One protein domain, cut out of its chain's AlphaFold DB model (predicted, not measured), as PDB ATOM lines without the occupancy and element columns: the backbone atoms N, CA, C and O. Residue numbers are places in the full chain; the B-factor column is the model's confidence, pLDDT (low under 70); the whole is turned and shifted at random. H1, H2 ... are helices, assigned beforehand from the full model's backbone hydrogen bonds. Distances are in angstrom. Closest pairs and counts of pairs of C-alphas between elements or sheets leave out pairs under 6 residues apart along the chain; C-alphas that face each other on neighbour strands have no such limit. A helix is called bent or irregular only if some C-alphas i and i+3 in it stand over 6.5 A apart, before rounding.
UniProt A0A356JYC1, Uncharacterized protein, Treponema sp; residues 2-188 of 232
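AT A GLANCE: This is residues 2 to 188 of the 232 residues of an uncharacterized protein of Treponema sp (UniProt A0A356JYC1). The model is a long, flat strip two helices thick, folded into a wide V: H1 and H5 lie side by side in one leg, while H2 beside H4b and the hairpin of H3 and H4a make the other, itself bent. The run goes out through H1, H2 and H3 and returns through bent H4 and H5; residues 2 to 12 of H1 stick out free. The 187 printed residues hold five named helices, H1 to H5 in order, and no named strand: all helix. The whole is extended, with a radius of gyration of the C-alphas of 32.1 A and spans of 92 by 59 by 22 A.

HOW THE PARTS SIT: H1, residues 2 to 54, touches H5, residues 154 to 186, at a shallow tilt of 15 degrees, opposite ways; their closest C-alphas, of Ile 32 and Gly 172, are 6.1 A apart. H2, residues 58 to 77, is close to H1 but not clearly touching, about perpendicular at 85 degrees; the closest C-alphas, of Lys 52 and Phe 59, are 7.3 A apart. H4, residues 104 to 146, was assigned as one helix by its hydrogen bonds but is bent, with C-alphas 128 and 131 7.3 A apart; its arms H4a, residues 104 to 128, and H4b, residues 131 to 146, stand at a steep tilt of 57 degrees. H2 touches H4b, opposite ways at a shallow 28 degrees, closest at the C-alphas of Val 62 and Leu 136, 5.9 A. H3, residues 80 to 98, forms a helical hairpin with H4a, closest at the C-alphas of Leu 89 and Ala 114, 5.4 A. In H1, H2, H3, H4a, H4b and H5 every O i to N i+4 pair is within hydrogen-bond range.

IN THESE COORDINATES: H1 begins at C-alpha 2 (80.698, -37.230, -85.631) and is 78.0 A long; H4a is 35.8 A. H5 is 48.0 A and ends at C-alpha 186 (56.495, -34.122, -85.939).

THE WHOLE: The farthest C-alphas, of Asp 2 and Glu 106, are 93.3 A apart. The printed part has no cut and no long link. Its mean pLDDT is 85.3; residues 2 to 12 and 150 to 151 are under 70.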
ATOM      1  N   ASP A   2      82.142 -37.272 -85.296       50.81
ATOM      2  CA  ASP A   2      80.698 -37.230 -85.631       50.81
ATOM      3  C   ASP A   2      79.745 -37.908 -84.630       50.81
ATOM      4  O   ASP A   2      78.543 -37.650 -84.643       50.81
ATOM      5  N   LYS A   3      80.250 -38.787 -83.753       51.28
ATOM      6  CA  LYS A   3      79.402 -39.486 -82.771       51.28
ATOM      7  C   LYS A   3      78.914 -38.572 -81.648       51.28
ATOM      8  O   LYS A   3      77.788 -38.749 -81.206       51.28
ATOM      9  N   ASP A   4      79.718 -37.599 -81.224       51.81
ATOM     10  CA  ASP A   4      79.351 -36.706 -80.119       51.81
ATOM     11  C   ASP A   4      78.383 -35.608 -80.575       51.81
ATOM     12  O   ASP A   4      77.425 -35.315 -79.871       51.81
ATOM     13  N   ILE A   5      78.546 -35.082 -81.796       49.56
ATOM     14  CA  ILE A   5      77.627 -34.089 -82.377       49.56
ATOM     15  C   ILE A   5      76.245 -34.710 -82.634       49.56
ATOM     16  O   ILE A   5      75.234 -34.136 -82.238       49.56
ATOM     17  N   ASN A   6      76.186 -35.914 -83.218       49.38
ATOM     18  CA  ASN A   6      74.912 -36.615 -83.413       49.38
ATOM     19  C   ASN A   6      74.231 -36.976 -82.085       49.38
ATOM     20  O   ASN A   6      73.004 -36.960 -82.011       49.38
ATOM     21  N   ARG A   7      74.997 -37.280 -81.030       48.97
ATOM     22  CA  ARG A   7      74.448 -37.601 -79.704       48.97
ATOM     23  C   ARG A   7      73.857 -36.367 -79.017       48.97
ATOM     24  O   ARG A   7      72.723 -36.438 -78.568       48.97
ATOM     25  N   ILE A   8      74.560 -35.231 -79.051       51.38
ATOM     26  CA  ILE A   8      74.083 -33.949 -78.501       51.38
ATOM     27  C   ILE A   8      72.794 -33.489 -79.201       51.38
ATOM     28  O   ILE A   8      71.817 -33.165 -78.535       51.38
ATOM     29  N   ILE A   9      72.744 -33.543 -80.538       55.66
ATOM     30  CA  ILE A   9      71.544 -33.152 -81.303       55.66
ATOM     31  C   ILE A   9      70.357 -34.082 -80.994       55.66
ATOM     32  O   ILE A   9      69.217 -33.630 -80.913       55.66
ATOM     33  N   THR A  10      70.607 -35.378 -80.796       59.50
ATOM     34  CA  THR A  10      69.549 -36.352 -80.477       59.50
ATOM     35  C   THR A  10      69.007 -36.162 -79.054       59.50
ATOM     36  O   THR A  10      67.796 -36.275 -78.848       59.50
ATOM     37  N   ASP A  11      69.869 -35.834 -78.089       61.94
ATOM     38  CA  ASP A  11      69.477 -35.588 -76.696       61.94
ATOM     39  C   ASP A  11      68.652 -34.290 -76.555       61.94
ATOM     40  O   ASP A  11      67.637 -34.290 -75.854       61.94
ATOM     41  N   ASP A  12      68.988 -33.226 -77.297       68.25
ATOM     42  CA  ASP A  12      68.216 -31.970 -77.326       68.25
ATOM     43  C   ASP A  12      66.821 -32.146 -77.961       68.25
ATOM     44  O   ASP A  12      65.823 -31.611 -77.465       68.25
ATOM     45  N   VAL A  13      66.717 -32.939 -79.034       71.00
ATOM     46  CA  VAL A  13      65.434 -33.255 -79.694       71.00
ATOM     47  C   VAL A  13      64.547 -34.113 -78.790       71.00
ATOM     48  O   VAL A  13      63.343 -33.866 -78.692       71.00
ATOM     49  N   LYS A  14      65.132 -35.088 -78.085       76.06
ATOM     50  CA  LYS A  14      64.410 -35.932 -77.128       76.06
ATOM     51  C   LYS A  14      63.919 -35.129 -75.923       76.06
ATOM     52  O   LYS A  14      62.747 -35.242 -75.565       76.06
ATOM     53  N   ALA A  15      64.764 -34.274 -75.347       79.69
ATOM     54  CA  ALA A  15      64.377 -33.385 -74.254       79.69
ATOM     55  C   ALA A  15      63.262 -32.410 -74.677       79.69
ATOM     56  O   ALA A  15      62.329 -32.156 -73.912       79.69
ATOM     57  N   GLY A  16      63.317 -31.904 -75.915       80.81
ATOM     58  CA  GLY A  16      62.261 -31.079 -76.501       80.81
ATOM     59  C   GLY A  16      60.926 -31.816 -76.633       80.81
ATOM     60  O   GLY A  16      59.889 -31.280 -76.242       80.81
ATOM     61  N   TYR A  17      60.944 -33.057 -77.126       85.62
ATOM     62  CA  TYR A  17      59.756 -33.914 -77.197       85.62
ATOM     63  C   TYR A  17      59.160 -34.186 -75.810       85.62
ATOM     64  O   TYR A  17      57.973 -33.949 -75.593       85.62
ATOM     65  N   GLU A  18      59.978 -34.630 -74.853       86.06
ATOM     66  CA  GLU A  18      59.529 -34.946 -73.491       86.06
ATOM     67  C   GLU A  18      58.922 -33.723 -72.795       86.06
ATOM     68  O   GLU A  18      57.890 -33.836 -72.129       86.06
ATOM     69  N   LYS A  19      59.507 -32.537 -73.000       88.62
ATOM     70  CA  LYS A  19      58.964 -31.277 -72.485       88.62
ATOM     71  C   LYS A  19      57.594 -30.957 -73.084       88.62
ATOM     72  O   LYS A  19      56.675 -30.650 -72.330       88.62
ATOM     73  N   LEU A  20      57.436 -31.077 -74.404       88.50
ATOM     74  CA  LEU A  20      56.159 -30.828 -75.082       88.50
ATOM     75  C   LEU A  20      55.068 -31.809 -74.638       88.50
ATOM     76  O   LEU A  20      53.935 -31.399 -74.398       88.50
ATOM     77  N   VAL A  21      55.401 -33.094 -74.486       88.62
ATOM     78  CA  VAL A  21      54.459 -34.099 -73.974       88.62
ATOM     79  C   VAL A  21      54.075 -33.792 -72.528       88.62
ATOM     80  O   VAL A  21      52.899 -33.869 -72.181       88.62
ATOM     81  N   LYS A  22      55.033 -33.399 -71.681       90.44
ATOM     82  CA  LYS A  22      54.764 -33.019 -70.286       90.44
ATOM     83  C   LYS A  22      53.852 -31.794 -70.186       90.44
ATOM     84  O   LYS A  22      52.921 -31.801 -69.386       90.44
ATOM     85  N   GLU A  23      54.100 -30.764 -70.991       91.75
ATOM     86  CA  GLU A  23      53.245 -29.572 -71.066       91.75
ATOM     87  C   GLU A  23      51.830 -29.938 -71.534       91.75
ATOM     88  O   GLU A  23      50.855 -29.533 -70.901       91.75
ATOM     89  N   LEU A  24      51.714 -30.780 -72.565       91.56
ATOM     90  CA  LEU A  24      50.429 -31.262 -73.069       91.56
ATOM     91  C   LEU A  24      49.650 -32.048 -72.001       91.56
ATOM     92  O   LEU A  24      48.471 -31.774 -71.778       91.56
ATOM     93  N   LYS A  25      50.308 -32.983 -71.302       92.50
ATOM     94  CA  LYS A  25      49.709 -33.731 -70.183       92.50
ATOM     95  C   LYS A  25      49.217 -32.787 -69.088       92.50
ATOM     96  O   LYS A  25      48.087 -32.913 -68.624       92.50
ATOM     97  N   SER A  26      50.026 -31.797 -68.710       91.38
ATOM     98  CA  SER A  26      49.651 -30.819 -67.682       91.38
ATOM     99  C   SER A  26      48.448 -29.967 -68.091       91.38
ATOM    100  O   SER A  26      47.599 -29.683 -67.254       91.38
ATOM    101  N   GLN A  27      48.365 -29.558 -69.358       93.62
ATOM    102  CA  GLN A  27      47.247 -28.765 -69.863       93.62
ATOM    103  C   GLN A  27      45.942 -29.570 -69.852       93.62
ATOM    104  O   GLN A  27      44.936 -29.109 -69.315       93.62
ATOM    105  N   TYR A  28      45.961 -30.773 -70.428       92.38
ATOM    106  CA  TYR A  28      44.758 -31.595 -70.551       92.38
ATOM    107  C   TYR A  28      44.301 -32.163 -69.208       92.38
ATOM    108  O   TYR A  28      43.103 -32.201 -68.953       92.38
ATOM    109  N   SER A  29      45.219 -32.536 -68.311       90.19
ATOM    110  CA  SER A  29      44.838 -32.926 -66.946       90.19
ATOM    111  C   SER A  29      44.172 -31.776 -66.194       90.19
ATOM    112  O   SER A  29      43.112 -31.984 -65.610       90.19
ATOM    113  N   ALA A  30      44.727 -30.560 -66.256       89.69
ATOM    114  CA  ALA A  30      44.131 -29.394 -65.609       89.69
ATOM    115  C   ALA A  30      42.725 -29.085 -66.147       89.69
ATOM    116  O   ALA A  30      41.812 -28.852 -65.357       89.69
ATOM    117  N   GLU A  31      42.529 -29.125 -67.467       92.38
ATOM    118  CA  GLU A  31      41.219 -28.854 -68.069       92.38
ATOM    119  C   GLU A  31      40.193 -29.952 -67.760       92.38
ATOM    120  O   GLU A  31      39.057 -29.646 -67.400       92.38
ATOM    121  N   ILE A  32      40.590 -31.227 -67.826       90.06
ATOM    122  CA  ILE A  32      39.724 -32.352 -67.447       90.06
ATOM    123  C   ILE A  32      39.305 -32.222 -65.981       90.06
ATOM    124  O   ILE A  32      38.115 -32.304 -65.682       90.06
ATOM    125  N   PHE A  33      40.244 -31.968 -65.064       89.50
ATOM    126  CA  PHE A  33      39.915 -31.797 -63.647       89.50
ATOM    127  C   PHE A  33      39.007 -30.589 -63.407       89.50
ATOM    128  O   PHE A  33      38.032 -30.714 -62.671       89.50
ATOM    129  N   ARG A  34      39.251 -29.463 -64.087       92.06
ATOM    130  CA  ARG A  34      38.392 -28.275 -64.010       92.06
ATOM    131  C   ARG A  34      36.957 -28.582 -64.450       92.06
ATOM    132  O   ARG A  34      36.019 -28.235 -63.741       92.06
ATOM    133  N   ARG A  35      36.773 -29.267 -65.584       91.81
ATOM    134  CA  ARG A  35      35.444 -29.678 -66.079       91.81
ATOM    135  C   ARG A  35      34.749 -30.650 -65.123       91.81
ATOM    136  O   ARG A  35      33.539 -30.560 -64.933       91.81
ATOM    137  N   ILE A  36      35.502 -31.566 -64.516       89.12
ATOM    138  CA  ILE A  36      34.980 -32.491 -63.503       89.12
ATOM    139  C   ILE A  36      34.516 -31.732 -62.260       89.12
ATOM    140  O   ILE A  36      33.453 -32.045 -61.725       89.12
ATOM    141  N   ASP A  37      35.274 -30.740 -61.799       85.56
ATOM    142  CA  ASP A  37      34.876 -29.907 -60.665       85.56
ATOM    143  C   ASP A  37      33.626 -29.071 -60.986       85.56
ATOM    144  O   ASP A  37      32.691 -29.052 -60.185       85.56
ATOM    145  N   ASP A  38      33.517 -28.513 -62.195       89.12
ATOM    146  CA  ASP A  38      32.288 -27.849 -62.661       89.12
ATOM    147  C   ASP A  38      31.079 -28.812 -62.653       89.12
ATOM    148  O   ASP A  38      29.967 -28.448 -62.245       89.12
ATOM    149  N   ALA A  39      31.277 -30.064 -63.087       87.69
ATOM    150  CA  ALA A  39      30.239 -31.092 -63.076       87.69
ATOM    151  C   ALA A  39      29.827 -31.485 -61.646       87.69
ATOM    152  O   ALA A  39      28.633 -31.682 -61.380       87.69
ATOM    153  N   LYS A  40      30.785 -31.558 -60.708       84.06
ATOM    154  CA  LYS A  40      30.504 -31.784 -59.279       84.06
ATOM    155  C   LYS A  40      29.649 -30.653 -58.723       84.06
ATOM    156  O   LYS A  40      28.607 -30.926 -58.129       84.06
ATOM    157  N   ASP A  41      30.029 -29.402 -58.973       83.06
ATOM    158  CA  ASP A  41      29.301 -28.218 -58.509       83.06
ATOM    159  C   ASP A  41      27.867 -28.178 -59.045       83.06
ATOM    160  O   ASP A  41      26.912 -27.897 -58.311       83.06
ATOM    161  N   LYS A  42      27.682 -28.490 -60.332       84.62
ATOM    162  CA  LYS A  42      26.358 -28.557 -60.963       84.62
ATOM    163  C   LYS A  42      25.483 -29.644 -60.334       84.62
ATOM    164  O   LYS A  42      24.305 -29.400 -60.043       84.62
ATOM    165  N   SER A  43      26.051 -30.823 -60.110       81.88
ATOM    166  CA  SER A  43      25.340 -31.960 -59.518       81.88
ATOM    167  C   SER A  43      24.966 -31.669 -58.073       81.88
ATOM    168  O   SER A  43      23.809 -31.814 -57.692       81.88
ATOM    169  N   TYR A  44      25.896 -31.113 -57.302       79.38
ATOM    170  CA  TYR A  44      25.657 -30.659 -55.938       79.38
ATOM    171  C   TYR A  44      24.538 -29.613 -55.848       79.38
ATOM    172  O   TYR A  44      23.639 -29.734 -55.015       79.38
ATOM    173  N   ARG A  45      24.526 -28.605 -56.731       80.69
ATOM    174  CA  ARG A  45      23.434 -27.613 -56.781       80.69
ATOM    175  C   ARG A  45      22.088 -28.265 -57.084       80.69
ATOM    176  O   ARG A  45      21.079 -27.866 -56.502       80.69
ATOM    177  N   SER A  46      22.076 -29.257 -57.969       79.50
ATOM    178  CA  SER A  46      20.865 -29.998 -58.337       79.50
ATOM    179  C   SER A  46      20.350 -30.826 -57.158       79.50
ATOM    180  O   SER A  46      19.192 -30.674 -56.779       79.50
ATOM    181  N   LEU A  47      21.225 -31.589 -56.496       78.00
ATOM    182  CA  LEU A  47      20.914 -32.347 -55.279       78.00
ATOM    183  C   LEU A  47      20.401 -31.443 -54.153       78.00
ATOM    184  O   LEU A  47      19.349 -31.703 -53.571       78.00
ATOM    185  N   SER A  48      21.101 -30.337 -53.888       76.00
ATOM    186  CA  SER A  48      20.719 -29.350 -52.875       76.00
ATOM    187  C   SER A  48      19.336 -28.761 -53.151       76.00
ATOM    188  O   SER A  48      18.515 -28.639 -52.241       76.00
ATOM    189  N   LYS A  49      19.037 -28.425 -54.413       78.38
ATOM    190  CA  LYS A  49      17.717 -27.931 -54.819       78.38
ATOM    191  C   LYS A  49      16.634 -28.987 -54.598       78.38
ATOM    192  O   LYS A  49      15.591 -28.667 -54.033       78.38
ATOM    193  N   THR A  50      16.881 -30.229 -55.008       77.50
ATOM    194  CA  THR A  50      15.926 -31.327 -54.839       77.50
ATOM    195  C   THR A  50      15.640 -31.589 -53.364       77.50
ATOM    196  O   THR A  50      14.476 -31.662 -52.975       77.50
ATOM    197  N   LEU A  51      16.672 -31.637 -52.522       76.44
ATOM    198  CA  LEU A  51      16.517 -31.795 -51.079       76.44
ATOM    199  C   LEU A  51      15.737 -30.636 -50.446       76.44
ATOM    200  O   LEU A  51      14.825 -30.875 -49.658       76.44
ATOM    201  N   LYS A  52      16.043 -29.382 -50.809       75.19
ATOM    202  CA  LYS A  52      15.322 -28.197 -50.301       75.19
ATOM    203  C   LYS A  52      13.837 -28.210 -50.650       75.19
ATOM    204  O   LYS A  52      13.033 -27.715 -49.868       75.19
ATOM    205  N   ASN A  53      13.474 -28.765 -51.804       79.44
ATOM    206  CA  ASN A  53      12.074 -28.902 -52.196       79.44
ATOM    207  C   ASN A  53      11.340 -29.960 -51.359       79.44
ATOM    208  O   ASN A  53      10.164 -29.778 -51.062       79.44
ATOM    209  N   HIS A  54      12.019 -31.050 -50.991       76.69
ATOM    210  CA  HIS A  54      11.422 -32.149 -50.226       76.69
ATOM    211  C   HIS A  54      11.385 -31.890 -48.720       76.69
ATOM    212  O   HIS A  54      10.493 -32.394 -48.047       76.69
ATOM    213  N   SER A  55      12.307 -31.079 -48.200       76.56
ATOM    214  CA  SER A  55      12.271 -30.615 -46.813       76.56
ATOM    215  C   SER A  55      12.483 -29.099 -46.745       76.56
ATOM    216  O   SER A  55      13.594 -28.604 -46.508       76.56
ATOM    217  N   PRO A  56      11.420 -28.322 -47.021       78.88
ATOM    218  CA  PRO A  56      11.473 -26.873 -46.943       78.88
ATOM    219  C   PRO A  56      11.740 -26.427 -45.507       78.88
ATOM    220  O   PRO A  56      11.077 -26.860 -44.570       78.88
ATOM    221  N   GLY A  57      12.689 -25.513 -45.327       81.00
ATOM    222  CA  GLY A  57      12.958 -24.900 -44.024       81.00
ATOM    223  C   GLY A  57      13.884 -25.696 -43.103       81.00
ATOM    224  O   GLY A  57      14.579 -25.054 -42.321       81.00
ATOM    225  N   ILE A  58      14.018 -27.022 -43.251       84.06
ATOM    226  CA  ILE A  58      14.893 -27.831 -42.374       84.06
ATOM    227  C   ILE A  58      16.358 -27.387 -42.446       84.06
ATOM    228  O   ILE A  58      17.073 -27.361 -41.451       84.06
ATOM    229  N   PHE A  59      16.807 -26.961 -43.628       80.44
ATOM    230  CA  PHE A  59      18.165 -26.468 -43.840       80.44
ATOM    231  C   PHE A  59      18.443 -25.178 -43.065       80.44
ATOM    232  O   PHE A  59      19.508 -25.013 -42.470       80.44
ATOM    233  N   GLU A  60      17.470 -24.269 -43.063       85.06
ATOM    234  CA  GLU A  60      17.552 -23.016 -42.320       85.06
ATOM    235  C   GLU A  60      17.400 -23.280 -40.817       85.06
ATOM    236  O   GLU A  60      18.076 -22.665 -39.996       85.06
ATOM    237  N   GLU A  61      16.569 -24.248 -40.445       89.06
ATOM    238  CA  GLU A  61      16.381 -24.679 -39.067       89.06
ATOM    239  C   GLU A  61      17.650 -25.292 -38.467       89.06
ATOM    240  O   GLU A  61      18.102 -24.823 -37.422       89.06
ATOM    241  N   VAL A  62      18.297 -26.237 -39.155       88.69
ATOM    242  CA  VAL A  62      19.585 -26.824 -38.745       88.69
ATOM    243  C   VAL A  62      20.641 -25.737 -38.543       88.69
ATOM    244  O   VAL A  62      21.309 -25.697 -37.504       88.69
ATOM    245  N   LYS A  63      20.767 -24.806 -39.497       86.81
ATOM    246  CA  LYS A  63      21.697 -23.674 -39.396       86.81
ATOM    247  C   LYS A  63      21.393 -22.804 -38.174       86.81
ATOM    248  O   LYS A  63      22.296 -22.452 -37.412       86.81
ATOM    249  N   ASN A  64      20.121 -22.482 -37.952       90.69
ATOM    250  CA  ASN A  64      19.688 -21.685 -36.811       90.69
ATOM    251  C   ASN A  64      19.908 -22.403 -35.477       90.69
ATOM    252  O   ASN A  64      20.330 -21.766 -34.512       90.69
ATOM    253  N   LEU A  65      19.681 -23.714 -35.408       92.31
ATOM    254  CA  LEU A  65      19.952 -24.526 -34.223       92.31
ATOM    255  C   LEU A  65      21.445 -24.537 -33.891       92.31
ATOM    256  O   LEU A  65      21.793 -24.224 -32.751       92.31
ATOM    257  N   LYS A  66      22.324 -24.785 -34.873       90.56
ATOM    258  CA  LYS A  66      23.785 -24.704 -34.689       90.56
ATOM    259  C   LYS A  66      24.204 -23.336 -34.148       90.56
ATOM    260  O   LYS A  66      24.851 -23.256 -33.106       90.56
ATOM    261  N   ASN A  67      23.755 -22.256 -34.791       91.25
ATOM    262  CA  ASN A  67      24.075 -20.890 -34.368       91.25
ATOM    263  C   ASN A  67      23.586 -20.587 -32.946       91.25
ATOM    264  O   ASN A  67      24.306 -19.974 -32.158       91.25
ATOM    265  N   ARG A  68      22.371 -21.021 -32.593       93.50
ATOM    266  CA  ARG A  68      21.805 -20.817 -31.252       93.50
ATOM    267  C   ARG A  68      22.558 -21.607 -30.187       93.50
ATOM    268  O   ARG A  68      22.841 -21.044 -29.134       93.50
ATOM    269  N   ILE A  69      22.900 -22.869 -30.451       92.81
ATOM    270  CA  ILE A  69      23.694 -23.700 -29.534       92.81
ATOM    271  C   ILE A  69      25.061 -23.053 -29.297       92.81
ATOM    272  O   ILE A  69      25.440 -22.850 -28.144       92.81
ATOM    273  N   SER A  70      25.765 -22.670 -30.367       92.81
ATOM    274  CA  SER A  70      27.070 -22.006 -30.270       92.81
ATOM    275  C   SER A  70      26.982 -20.686 -29.513       92.81
ATOM    276  O   SER A  70      27.799 -20.428 -28.635       92.81
ATOM    277  N   LYS A  71      25.950 -19.873 -29.775       94.69
ATOM    278  CA  LYS A  71      25.715 -18.624 -29.042       94.69
ATOM    279  C   LYS A  71      25.515 -18.868 -27.545       94.69
ATOM    280  O   LYS A  71      26.179 -18.221 -26.745       94.69
ATOM    281  N   ILE A  72      24.663 -19.823 -27.166       93.81
ATOM    282  CA  ILE A  72      24.397 -20.152 -25.756       93.81
ATOM    283  C   ILE A  72      25.668 -20.652 -25.057       93.81
ATOM    284  O   ILE A  72      25.938 -20.244 -23.929       93.81
ATOM    285  N   LYS A  73      26.459 -21.506 -25.719       93.44
ATOM    286  CA  LYS A  73      27.749 -21.980 -25.196       93.44
ATOM    287  C   LYS A  73      28.733 -20.829 -25.003       93.44
ATOM    288  O   LYS A  73      29.278 -20.684 -23.917       93.44
ATOM    289  N   ASN A  74      28.907 -19.980 -26.014       94.12
ATOM    290  CA  ASN A  74      29.814 -18.835 -25.946       94.12
ATOM    291  C   ASN A  74      29.406 -17.852 -24.845       94.12
ATOM    292  O   ASN A  74      30.253 -17.392 -24.087       94.12
ATOM    293  N   GLU A  75      28.114 -17.544 -24.721       95.00
ATOM    294  CA  GLU A  75      27.602 -16.707 -23.632       95.00
ATOM    295  C   GLU A  75      27.878 -17.333 -22.261       95.00
ATOM    296  O   GLU A  75      28.286 -16.624 -21.347       95.00
ATOM    297  N   PHE A  76      27.705 -18.652 -22.119       94.62
ATOM    298  CA  PHE A  76      27.958 -19.364 -20.867       94.62
ATOM    299  C   PHE A  76      29.444 -19.400 -20.490       94.62
ATOM    300  O   PHE A  76      29.792 -19.097 -19.351       94.62
ATOM    301  N   TYR A  77      30.330 -19.723 -21.433       92.00
ATOM    302  CA  TYR A  77      31.773 -19.786 -21.177       92.00
ATOM    303  C   TYR A  77      32.393 -18.412 -20.900       92.00
ATOM    304  O   TYR A  77      33.412 -18.332 -20.223       92.00
ATOM    305  N   ASN A  78      31.743 -17.335 -21.346       94.44
ATOM    306  CA  ASN A  78      32.132 -15.960 -21.036       94.44
ATOM    307  C   ASN A  78      31.516 -15.423 -19.729       94.44
ATOM    308  O   ASN A  78      31.692 -14.247 -19.409       94.44
ATOM    309  N   THR A  79      30.777 -16.242 -18.973       95.06
ATOM    310  CA  THR A  79      30.298 -15.831 -17.646       95.06
ATOM    311  C   THR A  79      31.456 -15.736 -16.658       95.06
ATOM    312  O   THR A  79      32.392 -16.535 -16.702       95.06
ATOM    313  N   SER A  80      31.370 -14.786 -15.720       95.50
ATOM    314  CA  SER A  80      32.375 -14.633 -14.661       95.50
ATOM    315  C   SER A  80      32.536 -15.914 -13.846       95.50
ATOM    316  O   SER A  80      33.655 -16.321 -13.571       95.50
ATOM    317  N   GLU A  81      31.434 -16.606 -13.543       93.88
ATOM    318  CA  GLU A  81      31.467 -17.868 -12.803       93.88
ATOM    319  C   GLU A  81      32.309 -18.943 -13.506       93.88
ATOM    320  O   GLU A  81      33.119 -19.610 -12.858       93.88
ATOM    321  N   TYR A  82      32.132 -19.114 -14.819       93.06
ATOM    322  CA  TYR A  82      32.884 -20.109 -15.577       93.06
ATOM    323  C   TYR A  82      34.363 -19.722 -15.698       93.06
ATOM    324  O   TYR A  82      35.240 -20.548 -15.437       93.06
ATOM    325  N   ILE A  83      34.644 -18.453 -16.011       94.56
ATOM    326  CA  ILE A  83      36.010 -17.919 -16.121       94.56
ATOM    327  C   ILE A  83      36.764 -18.052 -14.792       94.56
ATOM    328  O   ILE A  83      37.921 -18.475 -14.778       94.56
ATOM    329  N   GLU A  84      36.127 -17.720 -13.669       94.44
ATOM    330  CA  GLU A  84      36.717 -17.838 -12.333       94.44
ATOM    331  C   GLU A  84      36.975 -19.298 -11.957       94.44
ATOM    332  O   GLU A  84      38.057 -19.628 -11.471       94.44
ATOM    333  N   ALA A  85      36.009 -20.188 -12.209       92.06
ATOM    334  CA  ALA A  85      36.179 -21.615 -11.964       92.06
ATOM    335  C   ALA A  85      37.336 -22.191 -12.795       92.06
ATOM    336  O   ALA A  85      38.135 -22.973 -12.274       92.06
ATOM    337  N   GLN A  86      37.470 -21.770 -14.057       92.12
ATOM    338  CA  GLN A  86      38.522 -22.251 -14.947       92.12
ATOM    339  C   GLN A  86      39.888 -21.676 -14.567       92.12
ATOM    340  O   GLN A  86      40.868 -22.415 -14.509       92.12
ATOM    341  N   SER A  87      39.948 -20.390 -14.219       93.19
ATOM    342  CA  SER A  87      41.169 -19.745 -13.723       93.19
ATOM    343  C   SER A  87      41.651 -20.392 -12.424       93.19
ATOM    344  O   SER A  87      42.840 -20.670 -12.283       93.19
ATOM    345  N   LYS A  88      40.732 -20.707 -11.500       92.94
ATOM    346  CA  LYS A  88      41.052 -21.422 -10.258       92.94
ATOM    347  C   LYS A  88      41.591 -22.824 -10.534       92.94
ATOM    348  O   LYS A  88      42.573 -23.221  -9.917       92.94
ATOM    349  N   LEU A  89      40.976 -23.562 -11.459       92.50
ATOM    350  CA  LEU A  89      41.436 -24.897 -11.834       92.50
ATOM    351  C   LEU A  89      42.855 -24.869 -12.434       92.50
ATOM    352  O   LEU A  89      43.702 -25.669 -12.044       92.50
ATOM    353  N   VAL A  90      43.124 -23.935 -13.350       92.00
ATOM    354  CA  VAL A  90      44.444 -23.763 -13.983       92.00
ATOM    355  C   VAL A  90      45.505 -23.325 -12.969       92.00
ATOM    356  O   VAL A  90      46.621 -23.849 -12.985       92.00
ATOM    357  N   GLY A  91      45.154 -22.410 -12.060       90.50
ATOM    358  CA  GLY A  91      46.029 -21.976 -10.968       90.50
ATOM    359  C   GLY A  91      46.431 -23.144 -10.070       90.50
ATOM    360  O   GLY A  91      47.618 -23.421  -9.916       90.50
ATOM    361  N   LEU A  92      45.446 -23.911  -9.591       91.25
ATOM    362  CA  LEU A  92      45.682 -25.083  -8.744       91.25
ATOM    363  C   LEU A  92      46.497 -26.175  -9.448       91.25
ATOM    364  O   LEU A  92      47.304 -26.827  -8.795       91.25
ATOM    365  N   ARG A  93      46.341 -26.360 -10.769       89.94
ATOM    366  CA  ARG A  93      47.190 -27.281 -11.547       89.94
ATOM    367  C   ARG A  93      48.659 -26.858 -11.509       89.94
ATOM    368  O   ARG A  93      49.524 -27.671 -11.211       89.94
ATOM    369  N   SER A  94      48.914 -25.577 -11.764       88.62
ATOM    370  CA  SER A  94      50.269 -25.002 -11.764       88.62
ATOM    371  C   SER A  94      50.923 -25.102 -10.380       88.62
ATOM    372  O   SER A  94      52.118 -25.378 -10.259       88.62
ATOM    373  N   GLU A  95      50.131 -24.904  -9.323       87.75
ATOM    374  CA  GLU A  95      50.572 -25.078  -7.938       87.75
ATOM    375  C   GLU A  95      50.881 -26.546  -7.613       87.75
ATOM    376  O   GLU A  95      51.891 -26.821  -6.963       87.75
ATOM    377  N   LEU A  96      50.074 -27.495  -8.104       87.12
ATOM    378  CA  LEU A  96      50.299 -28.936  -7.931       87.12
ATOM    379  C   LEU A  96      51.654 -29.382  -8.500       87.12
ATOM    380  O   LEU A  96      52.357 -30.178  -7.876       87.12
ATOM    381  N   ASP A  97      52.012 -28.844  -9.667       82.06
ATOM    382  CA  ASP A  97      53.263 -29.148 -10.369       82.06
ATOM    383  C   ASP A  97      54.492 -28.551  -9.657       82.06
ATOM    384  O   ASP A  97      55.611 -29.038  -9.829       82.06
ATOM    385  N   SER A  98      54.289 -27.518  -8.830       80.75
ATOM    386  CA  SER A  98      55.358 -26.717  -8.212       80.75
ATOM    387  C   SER A  98      55.551 -26.962  -6.706       80.75
ATOM    388  O   SER A  98      56.454 -26.372  -6.110       80.75
ATOM    389  N   THR A  99      54.716 -27.795  -6.073       82.06
ATOM    390  CA  THR A  99      54.642 -27.922  -4.603       82.06
ATOM    391  C   THR A  99      55.254 -29.218  -4.058       82.06
ATOM    392  O   THR A  99      55.176 -30.286  -4.665       82.06
ATOM    393  N   ASP A 100      55.843 -29.124  -2.861       75.31
ATOM    394  CA  ASP A 100      56.435 -30.231  -2.113       75.31
ATOM    395  C   ASP A 100      55.394 -31.213  -1.523       75.31
ATOM    396  O   ASP A 100      54.238 -30.881  -1.258       75.31
ATOM    397  N   GLU A 101      55.805 -32.464  -1.287       70.25
ATOM    398  CA  GLU A 101      54.927 -33.585  -0.889       70.25
ATOM    399  C   GLU A 101      54.067 -33.332   0.366       70.25
ATOM    400  O   GLU A 101      53.011 -33.946   0.532       70.25
ATOM    401  N   LYS A 102      54.496 -32.434   1.264       70.38
ATOM    402  CA  LYS A 102      53.781 -32.130   2.515       70.38
ATOM    403  C   LYS A 102      52.569 -31.221   2.318       70.38
ATOM    404  O   LYS A 102      51.572 -31.428   3.008       70.38
ATOM    405  N   SER A 103      52.636 -30.266   1.390       73.94
ATOM    406  CA  SER A 103      51.556 -29.295   1.128       73.94
ATOM    407  C   SER A 103      50.649 -29.740  -0.032       73.94
ATOM    408  O   SER A 103      49.506 -29.300  -0.155       73.94
ATOM    409  N   ARG A 104      51.126 -30.697  -0.838       85.19
ATOM    410  CA  ARG A 104      50.445 -31.254  -2.014       85.19
ATOM    411  C   ARG A 104      49.042 -31.806  -1.736       85.19
ATOM    412  O   ARG A 104      48.138 -31.576  -2.528       85.19
ATOM    413  N   LYS A 105      48.826 -32.472  -0.595       84.94
ATOM    414  CA  LYS A 105      47.527 -33.098  -0.259       84.94
ATOM    415  C   LYS A 105      46.369 -32.103  -0.144       84.94
ATOM    416  O   LYS A 105      45.227 -32.453  -0.435       84.94
ATOM    417  N   GLU A 106      46.637 -30.889   0.328       84.88
ATOM    418  CA  GLU A 106      45.603 -29.859   0.466       84.88
ATOM    419  C   GLU A 106      45.258 -29.250  -0.898       84.88
ATOM    420  O   GLU A 106      44.080 -29.123  -1.237       84.88
ATOM    421  N   ILE A 107      46.275 -29.019  -1.734       86.88
ATOM    422  CA  ILE A 107      46.117 -28.540  -3.113       86.88
ATOM    423  C   ILE A 107      45.390 -29.585  -3.974       86.88
ATOM    424  O   ILE A 107      44.474 -29.229  -4.706       86.88
ATOM    425  N   GLU A 108      45.697 -30.880  -3.839       89.06
ATOM    426  CA  GLU A 108      44.993 -31.978  -4.531       89.06
ATOM    427  C   GLU A 108      43.496 -32.016  -4.192       89.06
ATOM    428  O   GLU A 108      42.643 -32.220  -5.064       89.06
ATOM    429  N   LYS A 109      43.155 -31.784  -2.920       90.94
ATOM    430  CA  LYS A 109      41.764 -31.733  -2.465       90.94
ATOM    431  C   LYS A 109      41.022 -30.545  -3.074       90.94
ATOM    432  O   LYS A 109      39.879 -30.694  -3.513       90.94
ATOM    433  N   ASP A 110      41.647 -29.375  -3.100       90.56
ATOM    434  CA  ASP A 110      41.039 -28.178  -3.677       90.56
ATOM    435  C   ASP A 110      40.995 -28.221  -5.208       90.56
ATOM    436  O   ASP A 110      40.016 -27.757  -5.799       90.56
ATOM    437  N   PHE A 111      41.975 -28.858  -5.847       90.81
ATOM    438  CA  PHE A 111      41.981 -29.157  -7.277       90.81
ATOM    439  C   PHE A 111      40.825 -30.087  -7.653       90.81
ATOM    440  O   PHE A 111      40.063 -29.780  -8.568       90.81
ATOM    441  N   SER A 112      40.613 -31.161  -6.884       92.06
ATOM    442  CA  SER A 112      39.484 -32.083  -7.083       92.06
ATOM    443  C   SER A 112      38.137 -31.356  -6.991       92.06
ATOM    444  O   SER A 112      37.276 -31.509  -7.852       92.06
ATOM    445  N   ARG A 113      37.974 -30.464  -6.007       93.81
ATOM    446  CA  ARG A 113      36.763 -29.631  -5.886       93.81
ATOM    447  C   ARG A 113      36.594 -28.655  -7.052       93.81
ATOM    448  O   ARG A 113      35.466 -28.374  -7.457       93.81
ATOM    449  N   ALA A 114      37.687 -28.095  -7.569       92.06
ATOM    450  CA  ALA A 114      37.647 -27.222  -8.739       92.06
ATOM    451  C   ALA A 114      37.233 -27.999 -10.002       92.06
ATOM    452  O   ALA A 114      36.416 -27.499 -10.778       92.06
ATOM    453  N   MET A 115      37.714 -29.237 -10.159       92.12
ATOM    454  CA  MET A 115      37.281 -30.163 -11.213       92.12
ATOM    455  C   MET A 115      35.785 -30.472 -11.111       92.12
ATOM    456  O   MET A 115      35.068 -30.325 -12.101       92.12
ATOM    457  N   ASP A 116      35.284 -30.807  -9.917       94.75
ATOM    458  CA  ASP A 116      33.856 -31.063  -9.684       94.75
ATOM    459  C   ASP A 116      32.990 -29.846 -10.038       94.75
ATOM    460  O   ASP A 116      31.915 -29.976 -10.637       94.75
ATOM    461  N   ARG A 117      33.468 -28.637  -9.710       93.44
ATOM    462  CA  ARG A 117      32.776 -27.391 -10.054       93.44
ATOM    463  C   ARG A 117      32.703 -27.185 -11.566       93.44
ATOM    464  O   ARG A 117      31.620 -26.906 -12.076       93.44
ATOM    465  N   ILE A 118      33.814 -27.345 -12.286       93.19
ATOM    466  CA  ILE A 118      33.833 -27.248 -13.755       93.19
ATOM    467  C   ILE A 118      32.952 -28.325 -14.389       93.19
ATOM    468  O   ILE A 118      32.169 -28.024 -15.288       93.19
ATOM    469  N   SER A 119      33.005 -29.555 -13.878       93.31
ATOM    470  CA  SER A 119      32.140 -30.651 -14.315       93.31
ATOM    471  C   SER A 119      30.658 -30.298 -14.150       93.31
ATOM    472  O   SER A 119      29.880 -30.411 -15.096       93.31
ATOM    473  N   THR A 120      30.273 -29.752 -12.994       95.56
ATOM    474  CA  THR A 120      28.898 -29.299 -12.725       95.56
ATOM    475  C   THR A 120      28.460 -28.195 -13.690       95.56
ATOM    476  O   THR A 120      27.349 -28.241 -14.230       95.56
ATOM    477  N   LEU A 121      29.327 -27.213 -13.955       93.06
ATOM    478  CA  LEU A 121      29.053 -26.142 -14.916       93.06
ATOM    479  C   LEU A 121      28.896 -26.692 -16.342       93.06
ATOM    480  O   LEU A 121      27.962 -26.308 -17.047       93.06
ATOM    481  N   ASN A 122      29.729 -27.655 -16.737       92.00
ATOM    482  CA  ASN A 122      29.638 -28.333 -18.029       92.00
ATOM    483  C   ASN A 122      28.345 -29.146 -18.174       92.00
ATOM    484  O   ASN A 122      27.669 -29.067 -19.201       92.00
ATOM    485  N   VAL A 123      27.938 -29.878 -17.135       95.38
ATOM    486  CA  VAL A 123      26.636 -30.565 -17.099       95.38
ATOM    487  C   VAL A 123      25.491 -29.558 -17.213       95.38
ATOM    488  O   VAL A 123      24.531 -29.796 -17.944       95.38
ATOM    489  N   THR A 124      25.603 -28.408 -16.548       93.56
ATOM    490  CA  THR A 124      24.587 -27.349 -16.581       93.56
ATOM    491  C   THR A 124      24.393 -26.796 -17.991       93.56
ATOM    492  O   THR A 124      23.261 -26.757 -18.484       93.56
ATOM    493  N   ILE A 125      25.474 -26.413 -18.679       93.75
ATOM    494  CA  ILE A 125      25.370 -25.910 -20.055       93.75
ATOM    495  C   ILE A 125      24.906 -26.997 -21.023       93.75
ATOM    496  O   ILE A 125      24.066 -26.717 -21.877       93.75
ATOM    497  N   ASN A 126      25.356 -28.244 -20.849       91.62
ATOM    498  CA  ASN A 126      24.906 -29.369 -21.665       91.62
ATOM    499  C   ASN A 126      23.403 -29.614 -21.507       91.62
ATOM    500  O   ASN A 126      22.701 -29.719 -22.510       91.62
ATOM    501  N   ASN A 127      22.881 -29.608 -20.280       94.38
ATOM    502  CA  ASN A 127      21.443 -29.719 -20.027       94.38
ATOM    503  C   ASN A 127      20.657 -28.548 -20.630       94.38
ATOM    504  O   ASN A 127      19.558 -28.747 -21.144       94.38
ATOM    505  N   ARG A 128      21.226 -27.336 -20.614       93.38
ATOM    506  CA  ARG A 128      20.605 -26.144 -21.206       93.38
ATOM    507  C   ARG A 128      20.505 -26.225 -22.729       93.38
ATOM    508  O   ARG A 128      19.495 -25.802 -23.284       93.38
ATOM    509  N   VAL A 129      21.531 -26.746 -23.406       95.38
ATOM    510  CA  VAL A 129      21.516 -26.892 -24.874       95.38
ATOM    511  C   VAL A 129      20.870 -28.193 -25.343       95.38
ATOM    512  O   VAL A 129      20.482 -28.270 -26.505       95.38
ATOM    513  N   LYS A 130      20.696 -29.187 -24.460       93.31
ATOM    514  CA  LYS A 130      20.179 -30.522 -24.790       93.31
ATOM    515  C   LYS A 130      18.910 -30.504 -25.653       93.31
ATOM    516  O   LYS A 130      18.940 -31.154 -26.688       93.31
ATOM    517  N   PRO A 131      17.847 -29.730 -25.350       95.19
ATOM    518  CA  PRO A 131      16.651 -29.725 -26.197       95.19
ATOM    519  C   PRO A 131      16.919 -29.251 -27.634       95.19
ATOM    520  O   PRO A 131      16.294 -29.732 -28.576       95.19
ATOM    521  N   LEU A 132      17.854 -28.310 -27.812       93.62
ATOM    522  CA  LEU A 132      18.252 -27.818 -29.132       93.62
ATOM    523  C   LEU A 132      19.131 -28.841 -29.856       93.62
ATOM    524  O   LEU A 132      18.957 -29.037 -31.055       93.62
ATOM    525  N   SER A 133      20.046 -29.493 -29.137       90.69
ATOM    526  CA  SER A 133      20.899 -30.553 -29.678       90.69
ATOM    527  C   SER A 133      20.091 -31.786 -30.087       90.69
ATOM    528  O   SER A 133      20.327 -32.338 -31.156       90.69
ATOM    529  N   ASP A 134      19.116 -32.195 -29.275       93.44
ATOM    530  CA  ASP A 134      18.231 -33.329 -29.562       93.44
ATOM    531  C   ASP A 134      17.399 -33.050 -30.819       93.44
ATOM    532  O   ASP A 134      17.305 -33.903 -31.702       93.44
ATOM    533  N   LYS A 135      16.872 -31.824 -30.950       93.19
ATOM    534  CA  LYS A 135      16.177 -31.392 -32.164       93.19
ATOM    535  C   LYS A 135      17.102 -31.363 -33.382       93.19
ATOM    536  O   LYS A 135      16.762 -31.929 -34.409       93.19
ATOM    537  N   LEU A 136      18.293 -30.776 -33.252       91.00
ATOM    538  CA  LEU A 136      19.291 -30.747 -34.323       91.00
ATOM    539  C   LEU A 136      19.630 -32.164 -34.810       91.00
ATOM    540  O   LEU A 136      19.732 -32.397 -36.011       91.00
ATOM    541  N   ASN A 137      19.780 -33.117 -33.890       89.56
ATOM    542  CA  ASN A 137      20.037 -34.514 -34.228       89.56
ATOM    543  C   ASN A 137      18.860 -35.156 -34.973       89.56
ATOM    544  O   ASN A 137      19.091 -35.902 -35.924       89.56
ATOM    545  N   ALA A 138      17.622 -34.865 -34.564       89.56
ATOM    546  CA  ALA A 138      16.426 -35.339 -35.251       89.56
ATOM    547  C   ALA A 138      16.330 -34.773 -36.678       89.56
ATOM    548  O   ALA A 138      16.205 -35.550 -37.624       89.56
ATOM    549  N   ASP A 139      16.501 -33.460 -36.845       88.31
ATOM    550  CA  ASP A 139      16.438 -32.784 -38.148       88.31
ATOM    551  C   ASP A 139      17.553 -33.284 -39.092       88.31
ATOM    552  O   ASP A 139      17.345 -33.522 -40.283       88.31
ATOM    553  N   MET A 140      18.753 -33.537 -38.557       84.62
ATOM    554  CA  MET A 140      19.853 -34.148 -39.314       84.62
ATOM    555  C   MET A 140      19.564 -35.599 -39.716       84.62
ATOM    556  O   MET A 140      20.018 -36.048 -40.772       84.62
ATOM    557  N   LEU A 141      18.844 -36.356 -38.887       85.25
ATOM    558  CA  LEU A 141      18.453 -37.730 -39.197       85.25
ATOM    559  C   LEU A 141      17.362 -37.772 -40.273       85.25
ATOM    560  O   LEU A 141      17.418 -38.636 -41.146       85.25
ATOM    561  N   GLU A 142      16.437 -36.812 -40.266       84.25
ATOM    562  CA  GLU A 142      15.464 -36.613 -41.345       84.25
ATOM    563  C   GLU A 142      16.157 -36.275 -42.672       84.25
ATOM    564  O   GLU A 142      15.893 -36.902 -43.696       84.25
ATOM    565  N   LEU A 143      17.129 -35.360 -42.667       80.06
ATOM    566  CA  LEU A 143      17.924 -35.074 -43.864       80.06
ATOM    567  C   LEU A 143      18.646 -36.322 -44.396       80.06
ATOM    568  O   LEU A 143      18.644 -36.582 -45.601       80.06
ATOM    569  N   LYS A 144      19.230 -37.130 -43.504       78.25
ATOM    570  CA  LYS A 144      19.872 -38.403 -43.869       78.25
ATOM    571  C   LYS A 144      18.890 -39.421 -44.440       78.25
ATOM    572  O   LYS A 144      19.253 -40.122 -45.380       78.25
ATOM    573  N   SER A 145      17.673 -39.508 -43.907       79.12
ATOM    574  CA  SER A 145      16.660 -40.438 -44.414       79.12
ATOM    575  C   SER A 145      16.143 -40.020 -45.791       79.12
ATOM    576  O   SER A 145      15.919 -40.875 -46.645       79.12
ATOM    577  N   LEU A 146      16.048 -38.716 -46.054       76.75
ATOM    578  CA  LEU A 146      15.723 -38.183 -47.375       76.75
ATOM    579  C   LEU A 146      16.778 -38.557 -48.420       76.75
ATOM    580  O   LEU A 146      16.413 -38.939 -49.526       76.75
ATOM    581  N   ALA A 147      18.067 -38.541 -48.067       70.56
ATOM    582  CA  ALA A 147      19.143 -38.934 -48.983       70.56
ATOM    583  C   ALA A 147      19.081 -40.396 -49.465       70.56
ATOM    584  O   ALA A 147      19.681 -40.731 -50.482       70.56
ATOM    585  N   VAL A 148      18.365 -41.261 -48.745       73.06
ATOM    586  CA  VAL A 148      18.137 -42.669 -49.116       73.06
ATOM    587  C   VAL A 148      16.678 -42.941 -49.487       73.06
ATOM    588  O   VAL A 148      16.281 -44.093 -49.656       73.06
ATOM    589  N   SER A 149      15.859 -41.891 -49.580       72.56
ATOM    590  CA  SER A 149      14.441 -42.014 -49.881       72.56
ATOM    591  C   SER A 149      14.232 -42.231 -51.379       72.56
ATOM    592  O   SER A 149      14.696 -41.410 -52.168       72.56
ATOM    593  N   PRO A 150      13.442 -43.240 -51.789       67.75
ATOM    594  CA  PRO A 150      13.074 -43.433 -53.191       67.75
ATOM    595  C   PRO A 150      12.165 -42.314 -53.724       67.75
ATOM    596  O   PRO A 150      11.932 -42.232 -54.924       67.75
ATOM    597  N   ALA A 151      11.629 -41.456 -52.844       66.38
ATOM    598  CA  ALA A 151      10.874 -40.270 -53.245       66.38
ATOM    599  C   ALA A 151      11.773 -39.181 -53.845       66.38
ATOM    600  O   ALA A 151      11.277 -38.300 -54.544       66.38
ATOM    601  N   ILE A 152      13.078 -39.233 -53.567       70.31
ATOM    602  CA  ILE A 152      14.048 -38.325 -54.151       70.31
ATOM    603  C   ILE A 152      14.851 -39.097 -55.184       70.31
ATOM    604  O   ILE A 152      15.481 -40.105 -54.882       70.31
ATOM    605  N   ASP A 153      14.839 -38.580 -56.403       73.62
ATOM    606  CA  ASP A 153      15.458 -39.192 -57.570       73.62
ATOM    607  C   ASP A 153      16.992 -39.025 -57.586       73.62
ATOM    608  O   ASP A 153      17.591 -38.469 -58.507       73.62
ATOM    609  N   PHE A 154      17.640 -39.442 -56.495       74.31
ATOM    610  CA  PHE A 154      19.093 -39.415 -56.343       74.31
ATOM    611  C   PHE A 154      19.785 -40.292 -57.380       74.31
ATOM    612  O   PHE A 154      20.873 -39.940 -57.834       74.31
ATOM    613  N   ASP A 155      19.160 -41.406 -57.755       76.38
ATOM    614  CA  ASP A 155      19.719 -42.341 -58.723       76.38
ATOM    615  C   ASP A 155      19.825 -41.713 -60.113       76.38
ATOM    616  O   ASP A 155      20.881 -41.840 -60.732       76.38
ATOM    617  N   ASN A 156      18.823 -40.946 -60.566       80.31
ATOM    618  CA  ASN A 156      18.937 -40.237 -61.844       80.31
ATOM    619  C   ASN A 156      19.941 -39.083 -61.774       80.31
ATOM    620  O   ASN A 156      20.748 -38.944 -62.684       80.31
ATOM    621  N   VAL A 157      19.996 -38.310 -60.681       77.75
ATOM    622  CA  VAL A 157      21.022 -37.251 -60.551       77.75
ATOM    623  C   VAL A 157      22.437 -37.842 -60.526       77.75
ATOM    624  O   VAL A 157      23.375 -37.252 -61.064       77.75
ATOM    625  N   LYS A 158      22.605 -39.015 -59.912       79.00
ATOM    626  CA  LYS A 158      23.870 -39.750 -59.915       79.00
ATOM    627  C   LYS A 158      24.201 -40.284 -61.306       79.00
ATOM    628  O   LYS A 158      25.354 -40.168 -61.707       79.00
ATOM    629  N   ALA A 159      23.234 -40.866 -62.014       83.69
ATOM    630  CA  ALA A 159      23.419 -41.357 -63.377       83.69
ATOM    631  C   ALA A 159      23.818 -40.214 -64.321       83.69
ATOM    632  O   ALA A 159      24.871 -40.298 -64.940       83.69
ATOM    633  N   ASP A 160      23.078 -39.102 -64.306       85.44
ATOM    634  CA  ASP A 160      23.376 -37.902 -65.096       85.44
ATOM    635  C   ASP A 160      24.786 -37.361 -64.815       85.44
ATOM    636  O   ASP A 160      25.494 -36.921 -65.721       85.44
ATOM    637  N   PHE A 161      25.211 -37.377 -63.546       86.75
ATOM    638  CA  PHE A 161      26.563 -36.968 -63.182       86.75
ATOM    639  C   PHE A 161      27.620 -37.924 -63.737       86.75
ATOM    640  O   PHE A 161      28.614 -37.462 -64.288       86.75
ATOM    641  N   LEU A 162      27.430 -39.238 -63.585       87.44
ATOM    642  CA  LEU A 162      28.374 -40.232 -64.097       87.44
ATOM    643  C   LEU A 162      28.479 -40.165 -65.625       87.44
ATOM    644  O   LEU A 162      29.595 -40.156 -66.137       87.44
ATOM    645  N   ASP A 163      27.358 -40.001 -66.325       90.75
ATOM    646  CA  ASP A 163      27.323 -39.835 -67.779       90.75
ATOM    647  C   ASP A 163      28.095 -38.580 -68.225       90.75
ATOM    648  O   ASP A 163      28.854 -38.609 -69.199       90.75
ATOM    649  N   GLU A 164      27.962 -37.467 -67.495       90.94
ATOM    650  CA  GLU A 164      28.724 -36.245 -67.772       90.94
ATOM    651  C   GLU A 164      30.227 -36.435 -67.504       90.94
ATOM    652  O   GLU A 164      31.054 -35.954 -68.280       90.94
ATOM    653  N   ILE A 165      30.605 -37.161 -66.446       90.56
ATOM    654  CA  ILE A 165      32.009 -37.496 -66.160       90.56
ATOM    655  C   ILE A 165      32.596 -38.372 -67.266       90.56
ATOM    656  O   ILE A 165      33.682 -38.065 -67.765       90.56
ATOM    657  N   ASP A 166      31.883 -39.414 -67.687       90.19
ATOM    658  CA  ASP A 166      32.317 -40.310 -68.761       90.19
ATOM    659  C   ASP A 166      32.500 -39.548 -70.074       90.19
ATOM    660  O   ASP A 166      33.478 -39.769 -70.799       90.19
ATOM    661  N   LYS A 167      31.619 -38.583 -70.354       94.38
ATOM    662  CA  LYS A 167      31.746 -37.685 -71.500       94.38
ATOM    663  C   LYS A 167      32.976 -36.782 -71.395       94.38
ATOM    664  O   LYS A 167      33.754 -36.721 -72.346       94.38
ATOM    665  N   ILE A 168      33.184 -36.115 -70.256       93.12
ATOM    666  CA  ILE A 168      34.354 -35.248 -70.025       93.12
ATOM    667  C   ILE A 168      35.655 -36.035 -70.203       93.12
ATOM    668  O   ILE A 168      36.585 -35.549 -70.850       93.12
ATOM    669  N   LEU A 169      35.721 -37.244 -69.643       91.31
ATOM    670  CA  LEU A 169      36.885 -38.117 -69.755       91.31
ATOM    671  C   LEU A 169      37.103 -38.566 -71.199       91.31
ATOM    672  O   LEU A 169      38.217 -38.445 -71.702       91.31
ATOM    673  N   SER A 170      36.059 -39.043 -71.876       92.56
ATOM    674  CA  SER A 170      36.159 -39.539 -73.252       92.56
ATOM    675  C   SER A 170      36.591 -38.441 -74.226       92.56
ATOM    676  O   SER A 170      37.513 -38.653 -75.012       92.56
ATOM    677  N   GLU A 171      35.976 -37.256 -74.146       93.88
ATOM    678  CA  GLU A 171      36.339 -36.096 -74.969       93.88
ATOM    679  C   GLU A 171      37.760 -35.618 -74.654       93.88
ATOM    680  O   GLU A 171      38.589 -35.497 -75.554       93.88
ATOM    681  N   GLY A 172      38.078 -35.405 -73.373       91.38
ATOM    682  CA  GLY A 172      39.379 -34.880 -72.962       91.38
ATOM    683  C   GLY A 172      40.544 -35.824 -73.271       91.38
ATOM    684  O   GLY A 172      41.609 -35.370 -73.688       91.38
ATOM    685  N   ILE A 173      40.357 -37.138 -73.103       92.31
ATOM    686  CA  ILE A 173      41.363 -38.152 -73.459       92.31
ATOM    687  C   ILE A 173      41.487 -38.278 -74.982       92.31
ATOM    688  O   ILE A 173      42.605 -38.437 -75.478       92.31
ATOM    689  N   GLY A 174      40.377 -38.198 -75.723       92.56
ATOM    690  CA  GLY A 174      40.378 -38.210 -77.187       92.56
ATOM    691  C   GLY A 174      41.179 -37.044 -77.761       92.56
ATOM    692  O   GLY A 174      42.182 -37.259 -78.439       92.56
ATOM    693  N   GLU A 175      40.820 -35.815 -77.384       93.50
ATOM    694  CA  GLU A 175      41.509 -34.596 -77.820       93.50
ATOM    695  C   GLU A 175      42.996 -34.588 -77.424       93.50
ATOM    696  O   GLU A 175      43.856 -34.171 -78.207       93.50
ATOM    697  N   PHE A 176      43.324 -35.082 -76.224       94.69
ATOM    698  CA  PHE A 176      44.710 -35.248 -75.790       94.69
ATOM    699  C   PHE A 176      45.487 -36.183 -76.724       94.69
ATOM    700  O   PHE A 176      46.602 -35.853 -77.133       94.69
ATOM    701  N   ASN A 177      44.916 -37.339 -77.074       93.31
ATOM    702  CA  ASN A 177      45.579 -38.326 -77.923       93.31
ATOM    703  C   ASN A 177      45.683 -37.877 -79.385       93.31
ATOM    704  O   ASN A 177      46.697 -38.169 -80.027       93.31
ATOM    705  N   ASP A 178      44.715 -37.111 -79.888       92.56
ATOM    706  CA  ASP A 178      44.805 -36.464 -81.199       92.56
ATOM    707  C   ASP A 178      45.995 -35.498 -81.229       92.56
ATOM    708  O   ASP A 178      46.882 -35.595 -82.084       92.56
ATOM    709  N   ARG A 179      46.093 -34.622 -80.221       91.31
ATOM    710  CA  ARG A 179      47.186 -33.650 -80.134       91.31
ATOM    711  C   ARG A 179      48.542 -34.307 -79.876       91.31
ATOM    712  O   ARG A 179      49.554 -33.875 -80.430       91.31
ATOM    713  N   LEU A 180      48.581 -35.364 -79.070       91.00
ATOM    714  CA  LEU A 180      49.787 -36.150 -78.832       91.00
ATOM    715  C   LEU A 180      50.253 -36.842 -80.117       91.00
ATOM    716  O   LEU A 180      51.455 -36.882 -80.381       91.00
ATOM    717  N   SER A 181      49.326 -37.334 -80.940       89.69
ATOM    718  CA  SER A 181      49.631 -37.941 -82.239       89.69
ATOM    719  C   SER A 181      50.240 -36.928 -83.208       89.69
ATOM    720  O   SER A 181      51.228 -37.242 -83.872       89.69
ATOM    721  N   GLU A 182      49.743 -35.688 -83.233       89.50
ATOM    722  CA  GLU A 182      50.359 -34.606 -84.011       89.50
ATOM    723  C   GLU A 182      51.791 -34.296 -83.554       89.50
ATOM    724  O   GLU A 182      52.675 -34.089 -84.389       89.50
ATOM    725  N   ILE A 183      52.041 -34.265 -82.239       87.75
ATOM    726  CA  ILE A 183      53.393 -34.079 -81.698       87.75
ATOM    727  C   ILE A 183      54.269 -35.263 -82.112       87.75
ATOM    728  O   ILE A 183      55.297 -35.055 -82.748       87.75
ATOM    729  N   ARG A 184      53.853 -36.504 -81.843       86.69
ATOM    730  CA  ARG A 184      54.594 -37.723 -82.211       86.69
ATOM    731  C   ARG A 184      54.953 -37.754 -83.700       86.69
ATOM    732  O   ARG A 184      56.105 -38.034 -84.035       86.69
ATOM    733  N   ALA A 185      54.023 -37.373 -84.579       86.56
ATOM    734  CA  ALA A 185      54.253 -37.291 -86.020       86.56
ATOM    735  C   ALA A 185      55.362 -36.289 -86.390       86.56
ATOM    736  O   ALA A 185      56.210 -36.604 -87.226       86.56
ATOM    737  N   ARG A 186      55.419 -35.119 -85.734       86.19
ATOM    738  CA  ARG A 186      56.495 -34.122 -85.939       86.19
ATOM    739  C   ARG A 186      57.875 -34.641 -85.533       86.19
ATOM    740  O   ARG A 186      58.870 -34.188 -86.090       86.19
ATOM    741  N   PHE A 187      57.930 -35.591 -84.603       84.94
ATOM    742  CA  PHE A 187      59.162 -36.237 -84.137       84.94
ATOM    743  C   PHE A 187      59.417 -37.608 -84.794       84.94
ATOM    744  O   PHE A 187      60.353 -38.307 -84.412       84.94
ATOM    745  N   GLY A 188      58.615 -38.007 -85.790       81.56
ATOM    746  CA  GLY A 188      58.791 -39.268 -86.522       81.56
ATOM    747  C   GLY A 188      58.471 -40.536 -85.718       81.56
ATOM    748  O   GLY A 188      58.849 -41.630 -86.136       81.56
TER     749      GLY A 188